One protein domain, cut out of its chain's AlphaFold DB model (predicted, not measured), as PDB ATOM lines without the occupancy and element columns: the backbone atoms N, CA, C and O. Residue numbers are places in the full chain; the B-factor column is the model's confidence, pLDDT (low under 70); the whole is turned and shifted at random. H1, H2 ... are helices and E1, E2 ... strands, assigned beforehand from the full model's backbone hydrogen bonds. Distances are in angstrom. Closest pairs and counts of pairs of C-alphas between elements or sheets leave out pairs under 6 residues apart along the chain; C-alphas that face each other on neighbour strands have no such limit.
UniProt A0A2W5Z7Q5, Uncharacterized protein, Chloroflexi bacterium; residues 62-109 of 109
ATOM      1  N   GLY A  62      39.661  26.937  -8.329       57.22
ATOM      2  CA  GLY A  62      40.239  26.827  -9.688       57.22
ATOM      3  C   GLY A  62      41.569  27.599  -9.795       57.22
ATOM      4  O   GLY A  62      42.114  27.836 -10.869       57.22
ATOM      5  N   ASN A  63      42.065  28.038  -8.644       69.12
ATOM      6  CA  ASN A  63      43.079  29.043  -8.418       69.12
ATOM      7  C   ASN A  63      44.485  28.436  -8.496       69.12
ATOM      8  O   ASN A  63      45.189  28.294  -7.497       69.12
ATOM      9  N   VAL A  64      44.890  28.062  -9.712       73.06
ATOM     10  CA  VAL A  64      46.263  27.621 -10.025       73.06
ATOM     11  C   VAL A  64      47.293  28.663  -9.571       73.06
ATOM     12  O   VAL A  64      48.403  28.305  -9.186       73.06
ATOM     13  N   ALA A  65      46.927  29.949  -9.571       65.94
ATOM     14  CA  ALA A  65      47.778  31.012  -9.053       65.94
ATOM     15  C   ALA A  65      48.049  30.846  -7.547       65.94
ATOM     16  O   ALA A  65      49.207  30.864  -7.146       65.94
ATOM     17  N   SER A  66      47.024  30.592  -6.730       68.44
ATOM     18  CA  SER A  66      47.186  30.326  -5.292       68.44
ATOM     19  C   SER A  66      48.011  29.065  -5.014       68.44
ATOM     20  O   SER A  66      48.883  29.090  -4.152       68.44
ATOM     21  N   GLN A  67      47.838  27.997  -5.805       81.06
ATOM     22  CA  GLN A  67      48.681  26.795  -5.684       81.06
ATOM     23  C   GLN A  67      50.168  27.116  -5.918       81.06
ATOM     24  O   GLN A  67      51.013  26.725  -5.121       81.06
ATOM     25  N   ARG A  68      50.489  27.915  -6.945       79.88
ATOM     26  CA  ARG A  68      51.868  28.374  -7.202       79.88
ATOM     27  C   ARG A  68      52.405  29.304  -6.117       79.88
ATOM     28  O   ARG A  68      53.605  29.308  -5.855       79.88
ATOM     29  N   VAL A  69      51.546  30.121  -5.509       76.00
ATOM     30  CA  VAL A  69      51.929  30.971  -4.373       76.00
ATOM     31  C   VAL A  69      52.259  30.113  -3.158       76.00
ATOM     32  O   VAL A  69      53.287  30.358  -2.539       76.00
ATOM     33  N   ALA A  70      51.448  29.096  -2.853       73.69
ATOM     34  CA  ALA A  70      51.719  28.157  -1.768       73.69
ATOM     35  C   ALA A  70      53.076  27.460  -1.969       73.69
ATOM     36  O   ALA A  70      53.915  27.491  -1.074       73.69
ATOM     37  N   GLU A  71      53.337  26.945  -3.175       84.56
ATOM     38  CA  GLU A  71      54.630  26.343  -3.533       84.56
ATOM     39  C   GLU A  71      55.792  27.336  -3.367       84.56
ATOM     40  O   GLU A  71      56.796  27.026  -2.730       84.56
ATOM     41  N   LYS A  72      55.655  28.566  -3.882       77.62
ATOM     42  CA  LYS A  72      56.700  29.599  -3.768       77.62
ATOM     43  C   LYS A  72      56.927  30.064  -2.326       77.62
ATOM     44  O   LYS A  72      58.031  30.483  -1.994       77.62
ATOM     45  N   ALA A  73      55.899  30.008  -1.487       77.00
ATOM     46  CA  ALA A  73      55.973  30.326  -0.065       77.00
ATOM     47  C   ALA A  73      56.539  29.170   0.784       77.00
ATOM     48  O   ALA A  73      56.602  29.300   2.004       77.00
ATOM     49  N   GLY A  74      56.945  28.057   0.160       83.25
ATOM     50  CA  GLY A  74      57.575  26.922   0.837       83.25
ATOM     51  C   GLY A  74      56.600  25.869   1.364       83.25
ATOM     52  O   GLY A  74      57.012  25.000   2.123       83.25
ATOM     53  N   PHE A  75      55.321  25.917   0.979       90.25
ATOM     54  CA  PHE A  75      54.367  24.864   1.322       90.25
ATOM     55  C   PHE A  75      54.533  23.657   0.391       90.25
ATOM     56  O   PHE A  75      54.691  23.798  -0.823       90.25
ATOM     57  N   THR A  76      54.395  22.460   0.953       89.12
ATOM     58  CA  THR A  76      54.422  21.184   0.234       89.12
ATOM     59  C   THR A  76      53.007  20.727  -0.111       89.12
ATOM     60  O   THR A  76      52.085  20.827   0.699       89.12
ATOM     61  N   ARG A  77      52.809  20.217  -1.333       90.31
ATOM     62  CA  ARG A  77      51.528  19.645  -1.768       90.31
ATOM     63  C   ARG A  77      51.363  18.226  -1.224       90.31
ATOM     64  O   ARG A  77      52.074  17.320  -1.647       90.31
ATOM     65  N   GLU A  78      50.348  18.022  -0.392       89.69
ATOM     66  CA  GLU A  78      50.081  16.747   0.287       89.69
ATOM     67  C   GLU A  78      49.153  15.822  -0.512       89.69
ATOM     68  O   GLU A  78      49.285  14.601  -0.477       89.69
ATOM     69  N   GLY A  79      48.190  16.376  -1.257       84.06
ATOM     70  CA  GLY A  79      47.254  15.547  -2.017       84.06
ATOM     71  C   GLY A  79      45.972  16.247  -2.442       84.06
ATOM     72  O   GLY A  79      45.875  17.474  -2.443       84.06
ATOM     73  N   VAL A  80      44.985  15.442  -2.842       85.62
ATOM     74  CA  VAL A  80      43.652  15.909  -3.248       85.62
ATOM     75  C   VAL A  80      42.594  15.251  -2.371       85.62
ATOM     76  O   VAL A  80      42.399  14.036  -2.419       85.62
ATOM     77  N   ALA A  81      41.894  16.061  -1.583       81.38
ATOM     78  CA  ALA A  81      40.738  15.638  -0.813       81.38
ATOM     79  C   ALA A  81      39.502  15.659  -1.720       81.38
ATOM     80  O   ALA A  81      39.010  16.721  -2.112       81.38
ATOM     81  N   ARG A  82      39.020  14.468  -2.081       84.44
ATOM     82  CA  ARG A  82      37.884  14.325  -2.995       84.44
ATOM     83  C   ARG A  82      36.591  14.795  -2.346       84.44
ATOM     84  O   ARG A  82      36.329  14.434  -1.199       84.44
ATOM     85  N   ASN A  83      35.761  15.524  -3.092       77.62
ATOM     86  CA  ASN A  83      34.425  15.953  -2.651       77.62
ATOM     87  C   ASN A  83      34.429  16.808  -1.355       77.62
ATOM     88  O   ASN A  83      33.417  16.896  -0.649       77.62
ATOM     89  N   ALA A  84      35.579  17.398  -1.014       75.25
ATOM     90  CA  ALA A  84      35.822  18.077   0.257       75.25
ATOM     91  C   ALA A  84      35.505  19.580   0.217       75.25
ATOM     92  O   ALA A  84      35.323  20.190   1.267       75.25
ATOM     93  N   GLY A  85      35.413  20.169  -0.976       66.88
ATOM     94  CA  GLY A  85      35.027  21.560  -1.188       66.88
ATOM     95  C   GLY A  85      33.586  21.688  -1.668       66.88
ATOM     96  O   GLY A  85      32.981  20.731  -2.162       66.88
ATOM     97  N   PHE A  86      33.029  22.890  -1.558       70.94
ATOM     98  CA  PHE A  86      31.716  23.221  -2.097       70.94
ATOM     99  C   PHE A  86      31.777  24.568  -2.813       70.94
ATOM    100  O   PHE A  86      32.300  25.543  -2.283       70.94
ATOM    101  N   THR A  87      31.256  24.601  -4.034       64.12
ATOM    102  CA  THR A  87      31.138  25.801  -4.861       64.12
ATOM    103  C   THR A  87      29.688  25.966  -5.301       64.12
ATOM    104  O   THR A  87      28.851  25.083  -5.119       64.12
ATOM    105  N   ASN A  88      29.395  27.076  -5.967       50.59
ATOM    106  CA  ASN A  88      28.135  27.298  -6.674       50.59
ATOM    107  C   ASN A  88      27.812  26.240  -7.755       50.59
ATOM    108  O   ASN A  88      26.658  26.131  -8.153       50.59
ATOM    109  N   HIS A  89      28.786  25.437  -8.195       55.31
ATOM    110  CA  HIS A  89      28.582  24.326  -9.136       55.31
ATOM    111  C   HIS A  89      28.445  22.965  -8.435       55.31
ATOM    112  O   HIS A  89      28.466  21.918  -9.081       55.31
ATOM    113  N   GLY A  90      28.298  22.974  -7.108       73.69
ATOM    114  CA  GLY A  90      28.233  21.784  -6.279       73.69
ATOM    115  C   GLY A  90      29.578  21.438  -5.654       73.69
ATOM    116  O   GLY A  90      30.465  22.282  -5.485       73.69
ATOM    117  N   ARG A  91      29.706  20.178  -5.246       79.31
ATOM    118  CA  ARG A  91      30.903  19.693  -4.567       79.31
ATOM    119  C   ARG A  91      32.105  19.664  -5.507       79.31
ATOM    120  O   ARG A  91      31.976  19.320  -6.679       79.31
ATOM    121  N   VAL A  92      33.271  19.978  -4.960       76.81
ATOM    122  CA  VAL A  92      34.547  19.960  -5.676       76.81
ATOM    123  C   VAL A  92      35.620  19.275  -4.843       76.81
ATOM    124  O   VAL A  92      35.486  19.106  -3.628       76.81
ATOM    125  N   ASP A  93      36.705  18.902  -5.501       82.88
ATOM    126  CA  ASP A  93      37.912  18.435  -4.836       82.88
ATOM    127  C   ASP A  93      38.716  19.623  -4.284       82.88
ATOM    128  O   ASP A  93      38.693  20.719  -4.847       82.88
ATOM    129  N   LEU A  94      39.452  19.406  -3.193       78.56
ATOM    130  CA  LEU A  94      40.390  20.387  -2.643       78.56
ATOM    131  C   LEU A  94      41.821  19.874  -2.754       78.56
ATOM    132  O   LEU A  94      42.111  18.744  -2.363       78.56
ATOM    133  N   VAL A  95      42.730  20.714  -3.250       83.06
ATOM    134  CA  VAL A  95      44.170  20.441  -3.191       83.06
ATOM    135  C   VAL A  95      44.688  20.879  -1.825       83.06
ATOM    136  O   VAL A  95      44.503  22.030  -1.437       83.06
ATOM    137  N   VAL A  96      45.316  19.956  -1.101       84.44
ATOM    138  CA  VAL A  96      45.814  20.171   0.261       84.44
ATOM    139  C   VAL A  96      47.306  20.486   0.213       84.44
ATOM    140  O   VAL A  96      48.072  19.764  -0.429       84.44
ATOM    141  N   PHE A  97      47.702  21.549   0.907       89.12
ATOM    142  CA  PHE A  97      49.091  21.959   1.108       89.12
ATOM    143  C   PHE A  97      49.397  22.026   2.605       89.12
ATOM    144  O   PHE A  97      48.506  22.328   3.402       89.12
ATOM    145  N   SER A  98      50.647  21.773   2.980       85.44
ATOM    146  CA  SER A  98      51.131  21.877   4.355       85.44
ATOM    147  C   SER A  98      52.465  22.626   4.410       85.44
ATOM    148  O   SER A  98      53.188  22.695   3.422       85.44
ATOM    149  N   ILE A  99      52.770  23.224   5.557       88.31
ATOM    150  CA  ILE A  99      54.119  23.665   5.907       88.31
ATOM    151  C   ILE A  99      54.316  23.314   7.377       88.31
ATOM    152  O   ILE A  99      53.466  23.619   8.221       88.31
ATOM    153  N   ILE A 100      55.397  22.620   7.692       89.44
ATOM    154  CA  ILE A 100      55.734  22.219   9.054       89.44
ATOM    155  C   ILE A 100      56.943  23.005   9.548       89.44
ATOM    156  O   ILE A 100      57.675  23.633   8.789       89.44
ATOM    157  N   ARG A 101      57.164  22.994  10.866       86.62
ATOM    158  CA  ARG A 101      58.232  23.787  11.499       86.62
ATOM    159  C   ARG A 101      59.615  23.548  10.873       86.62
ATOM    160  O   ARG A 101      60.405  24.481  10.814       86.62
ATOM    161  N   SER A 102      59.911  22.324  10.433       86.38
ATOM    162  CA  SER A 102      61.184  21.991   9.780       86.38
ATOM    163  C   SER A 102      61.353  22.634   8.403       86.38
ATOM    164  O   SER A 102      62.480  22.938   8.023       86.38
ATOM    165  N   ASP A 103      60.261  22.889   7.681       84.00
ATOM    166  CA  ASP A 103      60.306  23.489   6.341       84.00
ATOM    167  C   ASP A 103      60.768  24.951   6.420       84.00
ATOM    168  O   ASP A 103      61.513  25.426   5.568       84.00
ATOM    169  N   LEU A 104      60.414  25.640   7.509       74.69
ATOM    170  CA  LEU A 104      60.820  27.024   7.776       74.69
ATOM    171  C   LEU A 104      62.311  27.160   8.113       74.69
ATOM    172  O   LEU A 104      62.905  28.198   7.846       74.69
ATOM    173  N   ALA A 105      62.926  26.123   8.688       68.69
ATOM    174  CA  ALA A 105      64.337  26.145   9.081       68.69
ATOM    175  C   ALA A 105      65.307  25.964   7.895       68.69
ATOM    176  O   ALA A 105      66.508  26.156   8.055       68.69
ATOM    177  N   SER A 106      64.793  25.585   6.721       58.47
ATOM    178  CA  SER A 106      65.588  25.306   5.516       58.47
ATOM    179  C   SER A 106      65.696  26.507   4.564       58.47
ATOM    180  O   SER A 106      66.371  26.409   3.545       58.47
ATOM    181  N   ALA A 107      65.028  27.627   4.870       54.19
ATOM    182  CA  ALA A 107      64.956  28.810   4.005       54.19
ATOM    183  C   ALA A 107      66.127  29.804   4.181       54.19
ATOM    184  O   ALA A 107      66.239  30.741   3.395       54.19
ATOM    185  N   ASP A 108      66.999  29.580   5.171       48.12
ATOM    186  CA  ASP A 108      68.158  30.429   5.499       48.12
ATOM    187  C   ASP A 108      69.510  29.845   5.008       48.12
ATOM    188  O   ASP A 108      70.555  30.111   5.608       48.12
ATOM    189  N   ALA A 109      69.517  29.037   3.938       42.91
ATOM    190  CA  ALA A 109      70.727  28.446   3.340       42.91
ATOM    191  C   ALA A 109      70.982  28.916   1.899       42.91
ATOM    192  O   ALA A 109      70.013  28.969   1.109       42.91
TER     193      ALA A 109
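AT A GLANCE: This is residues 62 to 109 of the 109 residues of an uncharacterized protein of Chloroflexi bacterium (UniProt A0A2W5Z7Q5). A long hairpin of two strands, E1 and E2, makes much of the length, with the helix H1 alongside its open end. Past that end the short helix H2 and the tail of residues 105 to 109 carry the chain on. The printed part has 48 residues, with two named helices and two named strands in the order H1, E1, E2, H2; the sheet, E1 - E2, is antiparallel. The class is mixed, helices and strands, and the whole is loose, with a radius of gyration of the C-alphas of 13.3 A and spans of 44 by 18 by 11 A.

IN THESE COORDINATES: Find C-alpha 64 at (46.263, 27.621, -10.025); from there H1 runs to residue 72, 12.3 A. E1, residues 76 to 87, starts at C-alpha 76 at (54.422, 21.184, 0.234), covers 24.3 A and bends by 81 degrees at residue 82. E2, residues 90 to 98, covers 25.2 A. H2, residues 101 to 104, ends with C-alpha 104 at (60.820, 27.024, 7.776).

HOW THE PARTS SIT: Look first at the hairpin E1 and E2, with 159 degrees between their directions; N 76 and O 98 are 2.8 A apart and N 94 and O 81 are 2.9 A apart, both within hydrogen-bond range. The closest C-alphas of H1 and E2 are those of Ala 70 and Phe 97, 7.3 A; those of H1 and E1 are Glu 71 and Arg 77, 7.6 A. H2 is apart from H1 and from E1. In H1 every O i to N i+4 pair is within hydrogen-bond range; H2 is too short for such a pair, and its one O i to N i+3 pair is not within range.

THE WHOLE: The two C-alphas farthest apart, those of His 89 and Ala 109, stand 44.1 A from each other. The printed part has no cut, and its three links between named elements are tight. Mean pLDDT of the printed part is 75.8; look for values under 70 at residues 62 to 63, 65 to 66, 85, 87 to 89 and 105 to 109.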